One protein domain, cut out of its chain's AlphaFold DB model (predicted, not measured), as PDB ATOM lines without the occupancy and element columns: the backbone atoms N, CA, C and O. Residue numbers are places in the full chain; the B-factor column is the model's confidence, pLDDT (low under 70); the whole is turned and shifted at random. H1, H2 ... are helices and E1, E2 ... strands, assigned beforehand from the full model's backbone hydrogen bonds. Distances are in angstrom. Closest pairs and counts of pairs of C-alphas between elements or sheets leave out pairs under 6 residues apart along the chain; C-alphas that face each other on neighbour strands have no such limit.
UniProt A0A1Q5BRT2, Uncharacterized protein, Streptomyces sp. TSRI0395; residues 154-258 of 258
ATOM      1  N   HIS A 154      23.220   0.148 -47.027       90.19
ATOM      2  CA  HIS A 154      23.263   1.225 -48.015       90.19
ATOM      3  C   HIS A 154      22.852   2.551 -47.371       90.19
ATOM      4  O   HIS A 154      23.569   3.547 -47.484       90.19
ATOM      5  N   GLU A 155      21.726   2.555 -46.655       91.25
ATOM      6  CA  GLU A 155      21.240   3.723 -45.918       91.25
ATOM      7  C   GLU A 155      22.225   4.170 -44.830       91.25
ATOM      8  O   GLU A 155      22.448   5.375 -44.645       91.25
ATOM      9  N   LEU A 156      22.858   3.208 -44.147       92.44
ATOM     10  CA  LEU A 156      23.901   3.488 -43.165       92.44
ATOM     11  C   LEU A 156      25.113   4.176 -43.809       92.44
ATOM     12  O   LEU A 156      25.554   5.211 -43.310       92.44
ATOM     13  N   LEU A 157      25.635   3.654 -44.923       93.88
ATOM     14  CA  LEU A 157      26.778   4.254 -45.622       93.88
ATOM     15  C   LEU A 157      26.481   5.674 -46.111       93.88
ATOM     16  O   LEU A 157      27.305   6.569 -45.913       93.88
ATOM     17  N   ALA A 158      25.302   5.900 -46.697       93.75
ATOM     18  CA  ALA A 158      24.886   7.231 -47.129       93.75
ATOM     19  C   ALA A 158      24.867   8.221 -45.949       93.75
ATOM     20  O   ALA A 158      25.439   9.308 -46.026       93.75
ATOM     21  N   SER A 159      24.300   7.804 -44.816       95.06
ATOM     22  CA  SER A 159      24.214   8.640 -43.613       95.06
ATOM     23  C   SER A 159      25.577   8.876 -42.957       95.06
ATOM     24  O   SER A 159      25.838   9.955 -42.425       95.06
ATOM     25  N   VAL A 160      26.480   7.894 -43.008       96.06
ATOM     26  CA  VAL A 160      27.864   8.049 -42.541       96.06
ATOM     27  C   VAL A 160      28.625   9.050 -43.406       96.06
ATOM     28  O   VAL A 160      29.312   9.902 -42.846       96.06
ATOM     29  N   ALA A 161      28.481   9.007 -44.734       97.00
ATOM     30  CA  ALA A 161      29.092  10.000 -45.617       97.00
ATOM     31  C   ALA A 161      28.621  11.422 -45.268       97.00
ATOM     32  O   ALA A 161      29.450  12.309 -45.059       97.00
ATOM     33  N   ASP A 162      27.312  11.611 -45.080       96.44
ATOM     34  CA  ASP A 162      26.740  12.898 -44.669       96.44
ATOM     35  C   ASP A 162      27.299  13.382 -43.316       96.44
ATOM     36  O   ASP A 162      27.605  14.566 -43.151       96.44
ATOM     37  N   LEU A 163      27.481  12.476 -42.345       97.06
ATOM     38  CA  LEU A 163      28.059  12.798 -41.032       97.06
ATOM     39  C   LEU A 163      29.552  13.135 -41.082       97.06
ATOM     40  O   LEU A 163      30.034  13.902 -40.240       97.06
ATOM     41  N   LEU A 164      30.305  12.532 -42.001       97.31
ATOM     42  CA  LEU A 164      31.724  12.827 -42.208       97.31
ATOM     43  C   LEU A 164      31.921  14.157 -42.947       97.31
ATOM     44  O   LEU A 164      32.919  14.838 -42.709       97.31
ATOM     45  N   GLY A 165      30.930  14.584 -43.731       96.31
ATOM     46  CA  GLY A 165      30.875  15.904 -44.341       96.31
ATOM     47  C   GLY A 165      31.591  15.967 -45.696       96.31
ATOM     48  O   GLY A 165      31.648  14.972 -46.408       96.31
ATOM     49  N   PRO A 166      32.115  17.139 -46.100       96.12
ATOM     50  CA  PRO A 166      32.551  17.390 -47.480       96.12
ATOM     51  C   PRO A 166      33.751  16.557 -47.940       96.12
ATOM     52  O   PRO A 166      33.998  16.477 -49.140       96.12
ATOM     53  N   ASP A 167      34.490  15.961 -47.006       95.19
ATOM     54  CA  ASP A 167      35.630  15.098 -47.304       95.19
ATOM     55  C   ASP A 167      35.211  13.643 -47.579       95.19
ATOM     56  O   ASP A 167      36.067  12.817 -47.894       95.19
ATOM     57  N   ALA A 168      33.915  13.321 -47.482       97.56
ATOM     58  CA  ALA A 168      33.363  12.004 -47.765       97.56
ATOM     59  C   ALA A 168      32.392  12.029 -48.960       97.56
ATOM     60  O   ALA A 168      31.518  12.887 -49.066       97.56
ATOM     61  N   GLU A 169      32.527  11.053 -49.856       97.12
ATOM     62  CA  GLU A 169      31.685  10.852 -51.035       97.12
ATOM     63  C   GLU A 169      31.067   9.451 -50.981       97.12
ATOM     64  O   GLU A 169      31.776   8.448 -51.061       97.12
ATOM     65  N   PHE A 170      29.740   9.368 -50.880       95.62
ATOM     66  CA  PHE A 170      29.024   8.102 -51.029       95.62
ATOM     67  C   PHE A 170      28.922   7.700 -52.504       95.62
ATOM     68  O   PHE A 170      28.496   8.501 -53.343       95.62
ATOM     69  N   ARG A 171      29.259   6.446 -52.820       92.38
ATOM     70  CA  ARG A 171      29.161   5.883 -54.170       92.38
ATOM     71  C   ARG A 171      28.286   4.641 -54.183       92.38
ATOM     72  O   ARG A 171      28.631   3.597 -53.631       92.38
ATOM     73  N   ALA A 172      27.163   4.766 -54.881       89.31
ATOM     74  CA  ALA A 172      26.275   3.653 -55.160       89.31
ATOM     75  C   ALA A 172      26.667   2.953 -56.469       89.31
ATOM     76  O   ALA A 172      26.781   3.600 -57.511       89.31
ATOM     77  N   PHE A 173      26.813   1.627 -56.431       84.19
ATOM     78  CA  PHE A 173      27.128   0.794 -57.605       84.19
ATOM     79  C   PHE A 173      25.921   0.031 -58.155       84.19
ATOM     80  O   PHE A 173      26.058  -0.918 -58.926       84.19
ATOM     81  N   HIS A 174      24.722   0.461 -57.782       82.38
ATOM     82  CA  HIS A 174      23.470  -0.088 -58.272       82.38
ATOM     83  C   HIS A 174      22.467   1.033 -58.544       82.38
ATOM     84  O   HIS A 174      22.586   2.150 -58.038       82.38
ATOM     85  N   GLU A 175      21.452   0.722 -59.346       79.19
ATOM     86  CA  GLU A 175      20.351   1.647 -59.607       79.19
ATOM     87  C   GLU A 175      19.555   1.944 -58.318       79.19
ATOM     88  O   GLU A 175      19.521   1.115 -57.394       79.19
ATOM     89  N   PRO A 176      18.868   3.097 -58.231       74.62
ATOM     90  CA  PRO A 176      17.976   3.395 -57.115       74.62
ATOM     91  C   PRO A 176      16.930   2.286 -56.923       74.62
ATOM     92  O   PRO A 176      16.263   1.884 -57.877       74.62
ATOM     93  N   ASN A 177      16.761   1.809 -55.684       70.44
ATOM     94  CA  ASN A 177      15.888   0.682 -55.309       70.44
ATOM     95  C   ASN A 177      16.281  -0.694 -55.885       70.44
ATOM     96  O   ASN A 177      15.498  -1.637 -55.782       70.44
ATOM     97  N   ALA A 178      17.467  -0.838 -56.485       76.44
ATOM     98  CA  ALA A 178      18.006  -2.140 -56.886       76.44
ATOM     99  C   ALA A 178      18.794  -2.833 -55.758       76.44
ATOM    100  O   ALA A 178      19.433  -3.854 -56.004       76.44
ATOM    101  N   TYR A 179      18.747  -2.281 -54.541       67.56
ATOM    102  CA  TYR A 179      19.338  -2.894 -53.361       67.56
ATOM    103  C   TYR A 179      18.707  -4.267 -53.113       67.56
ATOM    104  O   TYR A 179      17.486  -4.406 -53.020       67.56
ATOM    105  N   GLN A 180      19.562  -5.276 -53.010       67.88
ATOM    106  CA  GLN A 180      19.225  -6.575 -52.459       67.88
ATOM    107  C   GLN A 180      20.332  -6.916 -51.475       67.88
ATOM    108  O   GLN A 180      21.493  -7.014 -51.869       67.88
ATOM    109  N   GLU A 181      19.974  -7.056 -50.204       65.81
ATOM    110  CA  GLU A 181      20.848  -7.717 -49.248       65.81
ATOM    111  C   GLU A 181      20.859  -9.196 -49.628       65.81
ATOM    112  O   GLU A 181      19.810  -9.846 -49.638       65.81
ATOM    113  N   ASP A 182      22.015  -9.710 -50.030       64.06
ATOM    114  CA  ASP A 182      22.227 -11.145 -50.017       64.06
ATOM    115  C   ASP A 182      22.918 -11.532 -48.706       64.06
ATOM    116  O   ASP A 182      23.699 -10.773 -48.126       64.06
ATOM    117  N   ASP A 183      22.639 -12.743 -48.221       62.53
ATOM    118  CA  ASP A 183      23.241 -13.286 -46.994       62.53
ATOM    119  C   ASP A 183      24.748 -13.594 -47.170       62.53
ATOM    120  O   ASP A 183      25.329 -14.385 -46.429       62.53
ATOM    121  N   SER A 184      25.401 -13.026 -48.191       65.44
ATOM    122  CA  SER A 184      26.806 -13.272 -48.515       65.44
ATOM    123  C   SER A 184      27.772 -12.537 -47.582       65.44
ATOM    124  O   SER A 184      28.955 -12.868 -47.551       65.44
ATOM    125  N   GLY A 185      27.287 -11.536 -46.839       64.88
ATOM    126  CA  GLY A 185      28.099 -10.698 -45.952       64.88
ATOM    127  C   GLY A 185      28.866  -9.571 -46.657       64.88
ATOM    128  O   GLY A 185      29.472  -8.744 -45.978       64.88
ATOM    129  N   PHE A 186      28.818  -9.476 -47.991       68.00
ATOM    130  CA  PHE A 186      29.521  -8.442 -48.774       68.00
ATOM    131  C   PHE A 186      28.709  -7.149 -48.988       68.00
ATOM    132  O   PHE A 186      29.177  -6.201 -49.619       68.00
ATOM    133  N   GLY A 187      27.487  -7.083 -48.450       72.31
ATOM    134  CA  GLY A 187      26.596  -5.938 -48.640       72.31
ATOM    135  C   GLY A 187      26.238  -5.708 -50.115       72.31
ATOM    136  O   GLY A 187      26.337  -6.598 -50.950       72.31
ATOM    137  N   CYS A 188      25.815  -4.489 -50.457       79.88
ATOM    138  CA  CYS A 188      25.385  -4.140 -51.820       79.88
ATOM    139  C   CYS A 188      26.508  -3.611 -52.728       79.88
ATOM    140  O   CYS A 188      26.230  -3.040 -53.784       79.88
ATOM    141  N   GLY A 189      27.768  -3.725 -52.296       83.81
ATOM    142  CA  GLY A 189      28.928  -3.181 -53.003       83.81
ATOM    143  C   GLY A 189      29.046  -1.653 -52.990       83.81
ATOM    144  O   GLY A 189      29.965  -1.137 -53.611       83.81
ATOM    145  N   CYS A 190      28.149  -0.923 -52.313       90.31
ATOM    146  CA  CYS A 190      28.296   0.521 -52.111       90.31
ATOM    147  C   CYS A 190      29.468   0.838 -51.181       90.31
ATOM    148  O   CYS A 190      29.786   0.062 -50.279       90.31
ATOM    149  N   GLU A 191      30.066   2.008 -51.381       93.50
ATOM    150  CA  GLU A 191      31.235   2.454 -50.623       93.50
ATOM    151  C   GLU A 191      31.129   3.933 -50.243       93.50
ATOM    152  O   GLU A 191      30.341   4.698 -50.812       93.50
ATOM    153  N   VAL A 192      31.959   4.349 -49.289       96.81
ATOM    154  CA  VAL A 192      32.206   5.761 -48.988       96.81
ATOM    155  C   VAL A 192      33.685   6.041 -49.183       96.81
ATOM    156  O   VAL A 192      34.533   5.449 -48.515       96.81
ATOM    157  N   LEU A 193      33.995   6.969 -50.083       97.38
ATOM    158  CA  LEU A 193      35.352   7.458 -50.265       97.38
ATOM    159  C   LEU A 193      35.614   8.648 -49.360       97.38
ATOM    160  O   LEU A 193      34.866   9.617 -49.385       97.38
ATOM    161  N   ILE A 194      36.689   8.591 -48.587       98.12
ATOM    162  CA  ILE A 194      37.027   9.568 -47.557       98.12
ATOM    163  C   ILE A 194      38.406  10.139 -47.867       98.12
ATOM    164  O   ILE A 194      39.392   9.408 -47.931       98.12
ATOM    165  N   THR A 195      38.491  11.452 -48.051       97.62
ATOM    166  CA  THR A 195      39.758  12.161 -48.240       97.62
ATOM    167  C   THR A 195      40.318  12.565 -46.880       97.62
ATOM    168  O   THR A 195      39.700  13.343 -46.161       97.62
ATOM    169  N   HIS A 196      41.498  12.064 -46.520       96.44
ATOM    170  CA  HIS A 196      42.151  12.376 -45.245       96.44
ATOM    171  C   HIS A 196      43.662  12.497 -45.438       96.44
ATOM    172  O   HIS A 196      44.286  11.608 -46.013       96.44
ATOM    173  N   ASP A 197      44.245  13.616 -45.003       93.81
ATOM    174  CA  ASP A 197      45.678  13.935 -45.144       93.81
ATOM    175  C   ASP A 197      46.248  13.779 -46.575       93.81
ATOM    176  O   ASP A 197      47.436  13.537 -46.778       93.81
ATOM    177  N   GLY A 198      45.403  13.978 -47.592       93.19
ATOM    178  CA  GLY A 198      45.775  13.880 -49.009       93.19
ATOM    179  C   GLY A 198      45.693  12.471 -49.603       93.19
ATOM    180  O   GLY A 198      45.853  12.335 -50.815       93.19
ATOM    181  N   ASP A 199      45.392  11.460 -48.786       95.94
ATOM    182  CA  ASP A 199      45.072  10.106 -49.230       95.94
ATOM    183  C   ASP A 199      43.553   9.916 -49.355       95.94
ATOM    184  O   ASP A 199      42.760  10.596 -48.696       95.94
ATOM    185  N   VAL A 200      43.147   8.966 -50.201       96.88
ATOM    186  CA  VAL A 200      41.753   8.527 -50.328       96.88
ATOM    187  C   VAL A 200      41.609   7.155 -49.687       96.88
ATOM    188  O   VAL A 200      42.347   6.219 -50.004       96.88
ATOM    189  N   TRP A 201      40.644   7.051 -48.788       97.56
ATOM    190  CA  TRP A 201      40.260   5.833 -48.100       97.56
ATOM    191  C   TRP A 201      38.905   5.369 -48.596       97.56
ATOM    192  O   TRP A 201      38.025   6.185 -48.835       97.56
ATOM    193  N   ASN A 202      38.734   4.066 -48.727       95.62
ATOM    194  CA  ASN A 202      37.500   3.440 -49.156       95.62
ATOM    195  C   ASN A 202      36.928   2.636 -47.989       95.62
ATOM    196  O   ASN A 202      37.549   1.669 -47.542       95.62
ATOM    197  N   LEU A 203      35.775   3.074 -47.489       96.06
ATOM    198  CA  LEU A 203      34.954   2.344 -46.533       96.06
ATOM    199  C   LEU A 203      33.952   1.475 -47.290       96.06
ATOM    200  O   LEU A 203      33.125   1.990 -48.042       96.06
ATOM    201  N   HIS A 204      33.957   0.184 -46.992       90.81
ATOM    202  CA  HIS A 204      32.998  -0.776 -47.527       90.81
ATOM    203  C   HIS A 204      32.657  -1.830 -46.472       90.81
ATOM    204  O   HIS A 204      33.281  -1.903 -45.409       90.81
ATOM    205  N   ARG A 205      31.649  -2.654 -46.770       88.31
ATOM    206  CA  ARG A 205      31.354  -3.868 -46.006       88.31
ATOM    207  C   ARG A 205      31.861  -5.083 -46.772       88.31
ATOM    208  O   ARG A 205      31.536  -5.239 -47.944       88.31
ATOM    209  N   GLY A 206      32.627  -5.941 -46.114       84.00
ATOM    210  CA  GLY A 206      33.100  -7.212 -46.659       84.00
ATOM    211  C   GLY A 206      33.157  -8.265 -45.562       84.00
ATOM    212  O   GLY A 206      33.463  -7.937 -44.418       84.00
ATOM    213  N   ASP A 207      32.818  -9.516 -45.885       82.50
ATOM    214  CA  ASP A 207      32.836 -10.632 -44.927       82.50
ATOM    215  C   ASP A 207      32.090 -10.334 -43.604       82.50
ATOM    216  O   ASP A 207      32.508 -10.733 -42.521       82.50
ATOM    217  N   SER A 208      30.953  -9.632 -43.683       83.69
ATOM    218  CA  SER A 208      30.136  -9.191 -42.535       83.69
ATOM    219  C   SER A 208      30.814  -8.179 -41.598       83.69
ATOM    220  O   SER A 208      30.341  -7.956 -40.484       83.69
ATOM    221  N   THR A 209      31.885  -7.530 -42.052       88.94
ATOM    222  CA  THR A 209      32.636  -6.517 -41.300       88.94
ATOM    223  C   THR A 209      32.714  -5.201 -42.064       88.94
ATOM    224  O   THR A 209      32.698  -5.182 -43.297       88.94
ATOM    225  N   TRP A 210      32.748  -4.087 -41.334       93.25
ATOM    226  CA  TRP A 210      33.030  -2.773 -41.906       93.25
ATOM    227  C   TRP A 210      34.541  -2.568 -41.928       93.25
ATOM    228  O   TRP A 210      35.181  -2.649 -40.881       93.25
ATOM    229  N   SER A 211      35.103  -2.264 -43.095       94.69
ATOM    230  CA  SER A 211      36.552  -2.138 -43.245       94.69
ATOM    231  C   SER A 211      36.917  -0.925 -44.090       94.69
ATOM    232  O   SER A 211      36.186  -0.508 -44.991       94.69
ATOM    233  N   MET A 212      38.082  -0.353 -43.791       96.12
ATOM    234  CA  MET A 212      38.676   0.741 -44.551       96.12
ATOM    235  C   MET A 212      39.961   0.291 -45.236       96.12
ATOM    236  O   MET A 212      40.836  -0.308 -44.609       96.12
ATOM    237  N   VAL A 213      40.121   0.651 -46.506       95.50
ATOM    238  CA  VAL A 213      41.359   0.439 -47.270       95.50
ATOM    239  C   VAL A 213      41.868   1.753 -47.834       95.50
ATOM    240  O   VAL A 213      41.086   2.652 -48.138       95.50
ATOM    241  N   ARG A 214      43.185   1.889 -47.985       96.00
ATOM    242  CA  ARG A 214      43.778   3.056 -48.644       96.00
ATOM    243  C   ARG A 214      43.851   2.793 -50.145       96.00
ATOM    244  O   ARG A 214      44.533   1.863 -50.572       96.00
ATOM    245  N   GLU A 215      43.204   3.627 -50.956       94.62
ATOM    246  CA  GLU A 215      43.121   3.449 -52.418       94.62
ATOM    247  C   GLU A 215      44.508   3.352 -53.074       94.62
ATOM    248  O   GLU A 215      44.731   2.551 -53.981       94.62
ATOM    249  N   SER A 216      45.490   4.102 -52.562       94.00
ATOM    250  CA  SER A 216      46.869   4.084 -53.066       94.00
ATOM    251  C   SER A 216      47.591   2.744 -52.887       94.00
ATOM    252  O   SER A 216      48.606   2.506 -53.542       94.00
ATOM    253  N   GLU A 217      47.117   1.880 -51.987       94.19
ATOM    254  CA  GLU A 217      47.676   0.543 -51.753       94.19
ATOM    255  C   GLU A 217      47.028  -0.529 -52.642       94.19
ATOM    256  O   GLU A 217      47.518  -1.661 -52.719       94.19
ATOM    257  N   GLY A 218      45.951  -0.165 -53.343       92.56
ATOM    258  CA  GLY A 218      45.239  -1.031 -54.263       92.56
ATOM    259  C   GLY A 218      46.108  -1.463 -55.442       92.56
ATOM    260  O   GLY A 218      46.787  -0.663 -56.091       92.56
ATOM    261  N   LYS A 219      46.071  -2.758 -55.756       93.19
ATOM    262  CA  LYS A 219      46.718  -3.324 -56.944       93.19
ATOM    263  C   LYS A 219      45.658  -3.695 -57.964       93.19
ATOM    264  O   LYS A 219      44.857  -4.595 -57.712       93.19
ATOM    265  N   GLN A 220      45.690  -3.031 -59.117       93.25
ATOM    266  CA  GLN A 220      44.840  -3.399 -60.243       93.25
ATOM    267  C   GLN A 220      45.215  -4.780 -60.774       93.25
ATOM    268  O   GLN A 220      46.386  -5.078 -61.037       93.25
ATOM    269  N   GLN A 221      44.194  -5.602 -60.955       92.56
ATOM    270  CA  GLN A 221      44.279  -6.929 -61.530       92.56
ATOM    271  C   GLN A 221      43.994  -6.889 -63.039       92.56
ATOM    272  O   GLN A 221      43.389  -5.938 -63.542       92.56
ATOM    273  N   PRO A 222      44.408  -7.922 -63.799       92.25
ATOM    274  CA  PRO A 222      44.167  -7.989 -65.242       92.25
ATOM    275  C   PRO A 222      42.687  -7.979 -65.651       92.25
ATOM    276  O   PRO A 222      42.383  -7.646 -66.794       92.25
ATOM    277  N   ASP A 223      41.784  -8.365 -64.750       88.75
ATOM    278  CA  ASP A 223      40.332  -8.347 -64.962       88.75
ATOM    279  C   ASP A 223      39.688  -6.979 -64.672       88.75
ATOM    280  O   ASP A 223      38.488  -6.810 -64.881       88.75
ATOM    281  N   GLY A 224      40.484  -5.995 -64.240       84.38
ATOM    282  CA  GLY A 224      40.030  -4.651 -63.892       84.38
ATOM    283  C   GLY A 224      39.590  -4.486 -62.437       84.38
ATOM    284  O   GLY A 224      39.276  -3.363 -62.051       84.38
ATOM    285  N   SER A 225      39.591  -5.549 -61.627       84.19
ATOM    286  CA  SER A 225      39.357  -5.446 -60.183       84.19
ATOM    287  C   SER A 225      40.567  -4.846 -59.459       84.19
ATOM    288  O   SER A 225      41.697  -4.883 -59.956       84.19
ATOM    289  N   THR A 226      40.346  -4.299 -58.265       88.06
ATOM    290  CA  THR A 226      41.420  -3.836 -57.379       88.06
ATOM    291  C   THR A 226      41.477  -4.748 -56.165       88.06
ATOM    292  O   THR A 226      40.472  -4.968 -55.500       88.06
ATOM    293  N   THR A 227      42.661  -5.276 -55.863       89.56
ATOM    294  CA  THR A 227      42.889  -6.057 -54.641       89.56
ATOM    295  C   THR A 227      43.682  -5.241 -53.637       89.56
ATOM    296  O   THR A 227      44.703  -4.649 -54.002       89.56
ATOM    297  N   PHE A 228      43.277  -5.309 -52.376       90.44
ATOM    298  CA  PHE A 228      43.980  -4.707 -51.250       90.44
ATOM    299  C   PHE A 228      44.630  -5.806 -50.404       90.44
ATOM    300  O   PHE A 228      44.094  -6.903 -50.275       90.44
ATOM    301  N   SER A 229      45.822  -5.537 -49.873       87.62
ATOM    302  CA  SER A 229      46.549  -6.473 -48.994       87.62
ATOM    303  C   SER A 229      46.543  -6.057 -47.523       87.62
ATOM    304  O   SER A 229      47.108  -6.761 -46.690       87.62
ATOM    305  N   SER A 230      45.964  -4.898 -47.237       90.44
ATOM    306  CA  SER A 230      45.905  -4.237 -45.939       90.44
ATOM    307  C   SER A 230      44.554  -3.548 -45.835       90.44
ATOM    308  O   SER A 230      44.107  -2.912 -46.789       90.44
ATOM    309  N   TRP A 231      43.926  -3.683 -44.678       93.00
ATOM    310  CA  TRP A 231      42.668  -3.043 -44.328       93.00
ATOM    311  C   TRP A 231      42.660  -2.759 -42.827       93.00
ATOM    312  O   TRP A 231      43.443  -3.336 -42.065       93.00
ATOM    313  N   ILE A 232      41.800  -1.834 -42.421       94.94
ATOM    314  CA  ILE A 232      41.501  -1.536 -41.027       94.94
ATOM    315  C   ILE A 232      40.071  -1.992 -40.791       94.94
ATOM    316  O   ILE A 232      39.150  -1.401 -41.353       94.94
ATOM    317  N   ASP A 233      39.904  -3.033 -39.984       93.94
ATOM    318  CA  ASP A 233      38.583  -3.469 -39.542       93.94
ATOM    319  C   ASP A 233      38.055  -2.506 -38.480       93.94
ATOM    320  O   ASP A 233      38.802  -2.038 -37.615       93.94
ATOM    321  N   LEU A 234      36.770  -2.187 -38.580       94.00
ATOM    322  CA  LEU A 234      36.056  -1.331 -37.646       94.00
ATOM    323  C   LEU A 234      35.187  -2.193 -36.724       94.00
ATOM    324  O   LEU A 234      34.644  -3.216 -37.137       94.00
ATOM    325  N   ASP A 235      35.052  -1.755 -35.474       86.69
ATOM    326  CA  ASP A 235      34.402  -2.528 -34.412       86.69
ATOM    327  C   ASP A 235      32.900  -2.827 -34.617       86.69
ATOM    328  O   ASP A 235      32.489  -3.954 -34.319       86.69
ATOM    329  N   PRO A 236      32.023  -1.907 -35.082       84.50
ATOM    330  CA  PRO A 236      30.657  -2.300 -35.396       84.50
ATOM    331  C   PRO A 236      30.687  -3.288 -36.562       84.50
ATOM    332  O   PRO A 236      31.410  -3.088 -37.529       84.50
ATOM    333  N   THR A 237      29.872  -4.333 -36.485       83.12
ATOM    334  CA  THR A 237      29.649  -5.308 -37.566       83.12
ATOM    335  C   THR A 237      28.229  -5.278 -38.147       83.12
ATOM    336  O   THR A 237      28.101  -5.514 -39.354       83.12
ATOM    337  N   PRO A 238      27.158  -4.931 -37.388       85.69
ATOM    338  CA  PRO A 238      25.807  -4.931 -37.945       85.69
ATOM    339  C   PRO A 238      25.620  -3.912 -39.071       85.69
ATOM    340  O   PRO A 238      26.127  -2.783 -38.981       85.69
ATOM    341  N   THR A 239      24.819  -4.267 -40.080       85.25
ATOM    342  CA  THR A 239      24.443  -3.357 -41.186       85.25
ATOM    343  C   THR A 239      23.571  -2.189 -40.760       85.25
ATOM    344  O   THR A 239      23.528  -1.168 -41.436       85.25
ATOM    345  N   THR A 240      22.925  -2.327 -39.610       87.00
ATOM    346  CA  THR A 240      21.979  -1.368 -39.034       87.00
ATOM    347  C   THR A 240      22.574  -0.621 -37.838       87.00
ATOM    348  O   THR A 240      21.855  -0.064 -37.007       87.00
ATOM    349  N   SER A 241      23.908  -0.613 -37.719       89.06
ATOM    350  CA  SER A 241      24.613   0.114 -36.660       89.06
ATOM    351  C   SER A 241      24.249   1.599 -36.650       89.06
ATOM    352  O   SER A 241      23.951   2.195 -37.682       89.06
ATOM    353  N   HIS A 242      24.318   2.235 -35.480       92.69
ATOM    354  CA  HIS A 242      24.069   3.670 -35.390       92.69
ATOM    355  C   HIS A 242      25.112   4.457 -36.217       92.69
ATOM    356  O   HIS A 242      26.315   4.274 -36.008       92.69
ATOM    357  N   PRO A 243      24.707   5.389 -37.101       93.62
ATOM    358  CA  PRO A 243      25.625   6.035 -38.047       93.62
ATOM    359  C   PRO A 243      26.710   6.867 -37.354       93.62
ATOM    360  O   PRO A 243      27.851   6.917 -37.808       93.62
ATOM    361  N   HIS A 244      26.408   7.460 -36.193       94.44
ATOM    362  CA  HIS A 244      27.424   8.181 -35.419       94.44
ATOM    363  C   HIS A 244      28.477   7.254 -34.800       94.44
ATOM    364  O   HIS A 244      29.606   7.702 -34.619       94.44
ATOM    365  N   HIS A 245      28.140   5.991 -34.500       95.19
ATOM    366  CA  HIS A 245      29.112   5.028 -33.986       95.19
ATOM    367  C   HIS A 245      30.142   4.711 -35.071       95.19
ATOM    368  O   HIS A 245      31.335   4.932 -34.869       95.19
ATOM    369  N   LEU A 246      29.673   4.306 -36.256       95.38
ATOM    370  CA  LEU A 246      30.550   3.995 -37.383       95.38
ATOM    371  C   LEU A 246      31.379   5.223 -37.804       95.38
ATOM    372  O   LEU A 246      32.591   5.122 -37.968       95.38
ATOM    373  N   ALA A 247      30.775   6.416 -37.859       96.19
ATOM    374  CA  ALA A 247      31.514   7.654 -38.117       96.19
ATOM    375  C   ALA A 247      32.576   7.969 -37.040       96.19
ATOM    376  O   ALA A 247      33.629   8.526 -37.355       96.19
ATOM    377  N   ALA A 248      32.327   7.644 -35.766       96.12
ATOM    378  CA  ALA A 248      33.306   7.823 -34.694       96.12
ATOM    379  C   ALA A 248      34.478   6.835 -34.806       96.12
ATOM    380  O   ALA A 248      35.618   7.241 -34.573       96.12
ATOM    381  N   GLU A 249      34.219   5.581 -35.187       96.62
ATOM    382  CA  GLU A 249      35.268   4.585 -35.451       96.62
ATOM    383  C   GLU A 249      36.143   4.982 -36.637       96.62
ATOM    384  O   GLU A 249      37.365   4.988 -36.524       96.62
ATOM    385  N   ILE A 250      35.537   5.439 -37.737       96.81
ATOM    386  CA  ILE A 250      36.267   5.947 -38.908       96.81
ATOM    387  C   ILE A 250      37.215   7.079 -38.507       96.81
ATOM    388  O   ILE A 250      38.400   7.058 -38.840       96.81
ATOM    389  N   ARG A 251      36.726   8.065 -37.745       96.62
ATOM    390  CA  ARG A 251      37.565   9.179 -37.276       96.62
ATOM    391  C   ARG A 251      38.700   8.703 -36.370       96.62
ATOM    392  O   ARG A 251      39.803   9.237 -36.467       96.62
ATOM    393  N   ARG A 252      38.453   7.716 -35.501       96.19
ATOM    394  CA  ARG A 252      39.492   7.113 -34.652       96.19
ATOM    395  C   ARG A 252      40.542   6.375 -35.480       96.19
ATOM    396  O   ARG A 252      41.729   6.590 -35.250       96.19
ATOM    397  N   ALA A 253      40.119   5.576 -36.456       96.44
ATOM    398  CA  ALA A 253      41.005   4.858 -37.365       96.44
ATOM    399  C   ALA A 253      41.895   5.824 -38.161       96.44
ATOM    400  O   ALA A 253      43.114   5.664 -38.174       96.44
ATOM    401  N   LEU A 254      41.307   6.875 -38.741       95.88
ATOM    402  CA  LEU A 254      42.039   7.902 -39.487       95.88
ATOM    403  C   LEU A 254      43.033   8.672 -38.606       95.88
ATOM    404  O   LEU A 254      44.163   8.907 -39.018       95.88
ATOM    405  N   ALA A 255      42.657   9.008 -37.371       95.44
ATOM    406  CA  ALA A 255      43.560   9.684 -36.440       95.44
ATOM    407  C   ALA A 255      44.739   8.805 -35.977       95.44
ATOM    408  O   ALA A 255      45.760   9.340 -35.551       95.44
ATOM    409  N   ALA A 256      44.608   7.475 -36.026       93.75
ATOM    410  CA  ALA A 256      45.656   6.540 -35.613       93.75
ATOM    411  C   ALA A 256      46.716   6.277 -36.698       93.75
ATOM    412  O   ALA A 256      47.781   5.739 -36.389       93.75
ATOM    413  N   VAL A 257      46.424   6.624 -37.956       90.31
ATOM    414  CA  VAL A 257      47.316   6.408 -39.109       90.31
ATOM    415  C   VAL A 257      48.045   7.672 -39.578       90.31
ATOM    416  O   VAL A 257      48.892   7.569 -40.469       90.31
ATOM    417  N   THR A 258      47.726   8.829 -38.988       74.56
ATOM    418  CA  THR A 258      48.452  10.103 -39.137       74.56
ATOM    419  C   THR A 258      49.689  10.134 -38.235       74.56
ATOM    420  O   THR A 258      50.763  10.563 -38.719       74.56
TER     421      THR A 258
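This is residues 154 to 258 of the 258 residues of an uncharacterized protein of Streptomyces sp. TSRI0395 (UniProt A0A1Q5BRT2). A strongly twisted sheet of five antiparallel strands, E1 to E5, is covered on one face by a layer of two helices, H1 over E1 and E2 and running along the strands, H2 over E4 and slantwise to them, while no named helix lies on the other face. The long link between E4 and E5 reaches out from the sheet as a narrow loop with its tip at Pro 222. The printed part has 105 residues, with elements in the order H1, E1 to E5, H2, and the strands lie side by side in that same order. The class is mixed, and the whole is compact, with a radius of gyration of the C-alphas of 13.3 A and spans of 38 by 36 by 24 A.

H1, residues 154 to 164, comes before E1, residues 168 to 171. E2, residues 191 to 196, E3, residues 199 to 206, E4, residues 209 to 214, and E5, residues 232 to 234, complete a meander, each strand the antiparallel neighbour of the one before. Across its pairs, N 169 and O 193 are 2.8 A apart, N 194 and O 201 2.8 A, N 202 and O 213 2.8 A, and N 232 and O 212 2.8 A, within hydrogen-bond range. H1 is on the sheet at a height of 8.1 A, along the strands; its closest C-alphas to E1 are Ala 161 and Ala 168, 5.2 A. H2, residues 243 to 257, is on the same face at a height of 7.9 A. With residues 243 to 247 alone it touches H1, closest at the C-alphas of Val 160 and Pro 243, 5.4 A, at a steep tilt of 57 degrees. In H1 and H2 every O i to N i+4 pair is within hydrogen-bond range.

H1 begins at C-alpha 154 (23.263, 1.225, -48.015) and is 15.5 A long. E1 to E5 measure 9.8, 15.7, 21.2, 16.4 and 6.4 A. H2, 21.7 A, ends at C-alpha 257 (47.316, 6.408, -39.109).

The C-alphas of Pro 222 and His 244, the two farthest apart, are 37.8 A apart. The printed part has no cut. The links E1 to E2 and E4 to E5 are long; residues 179 to 186, in the first, have pLDDT under 70.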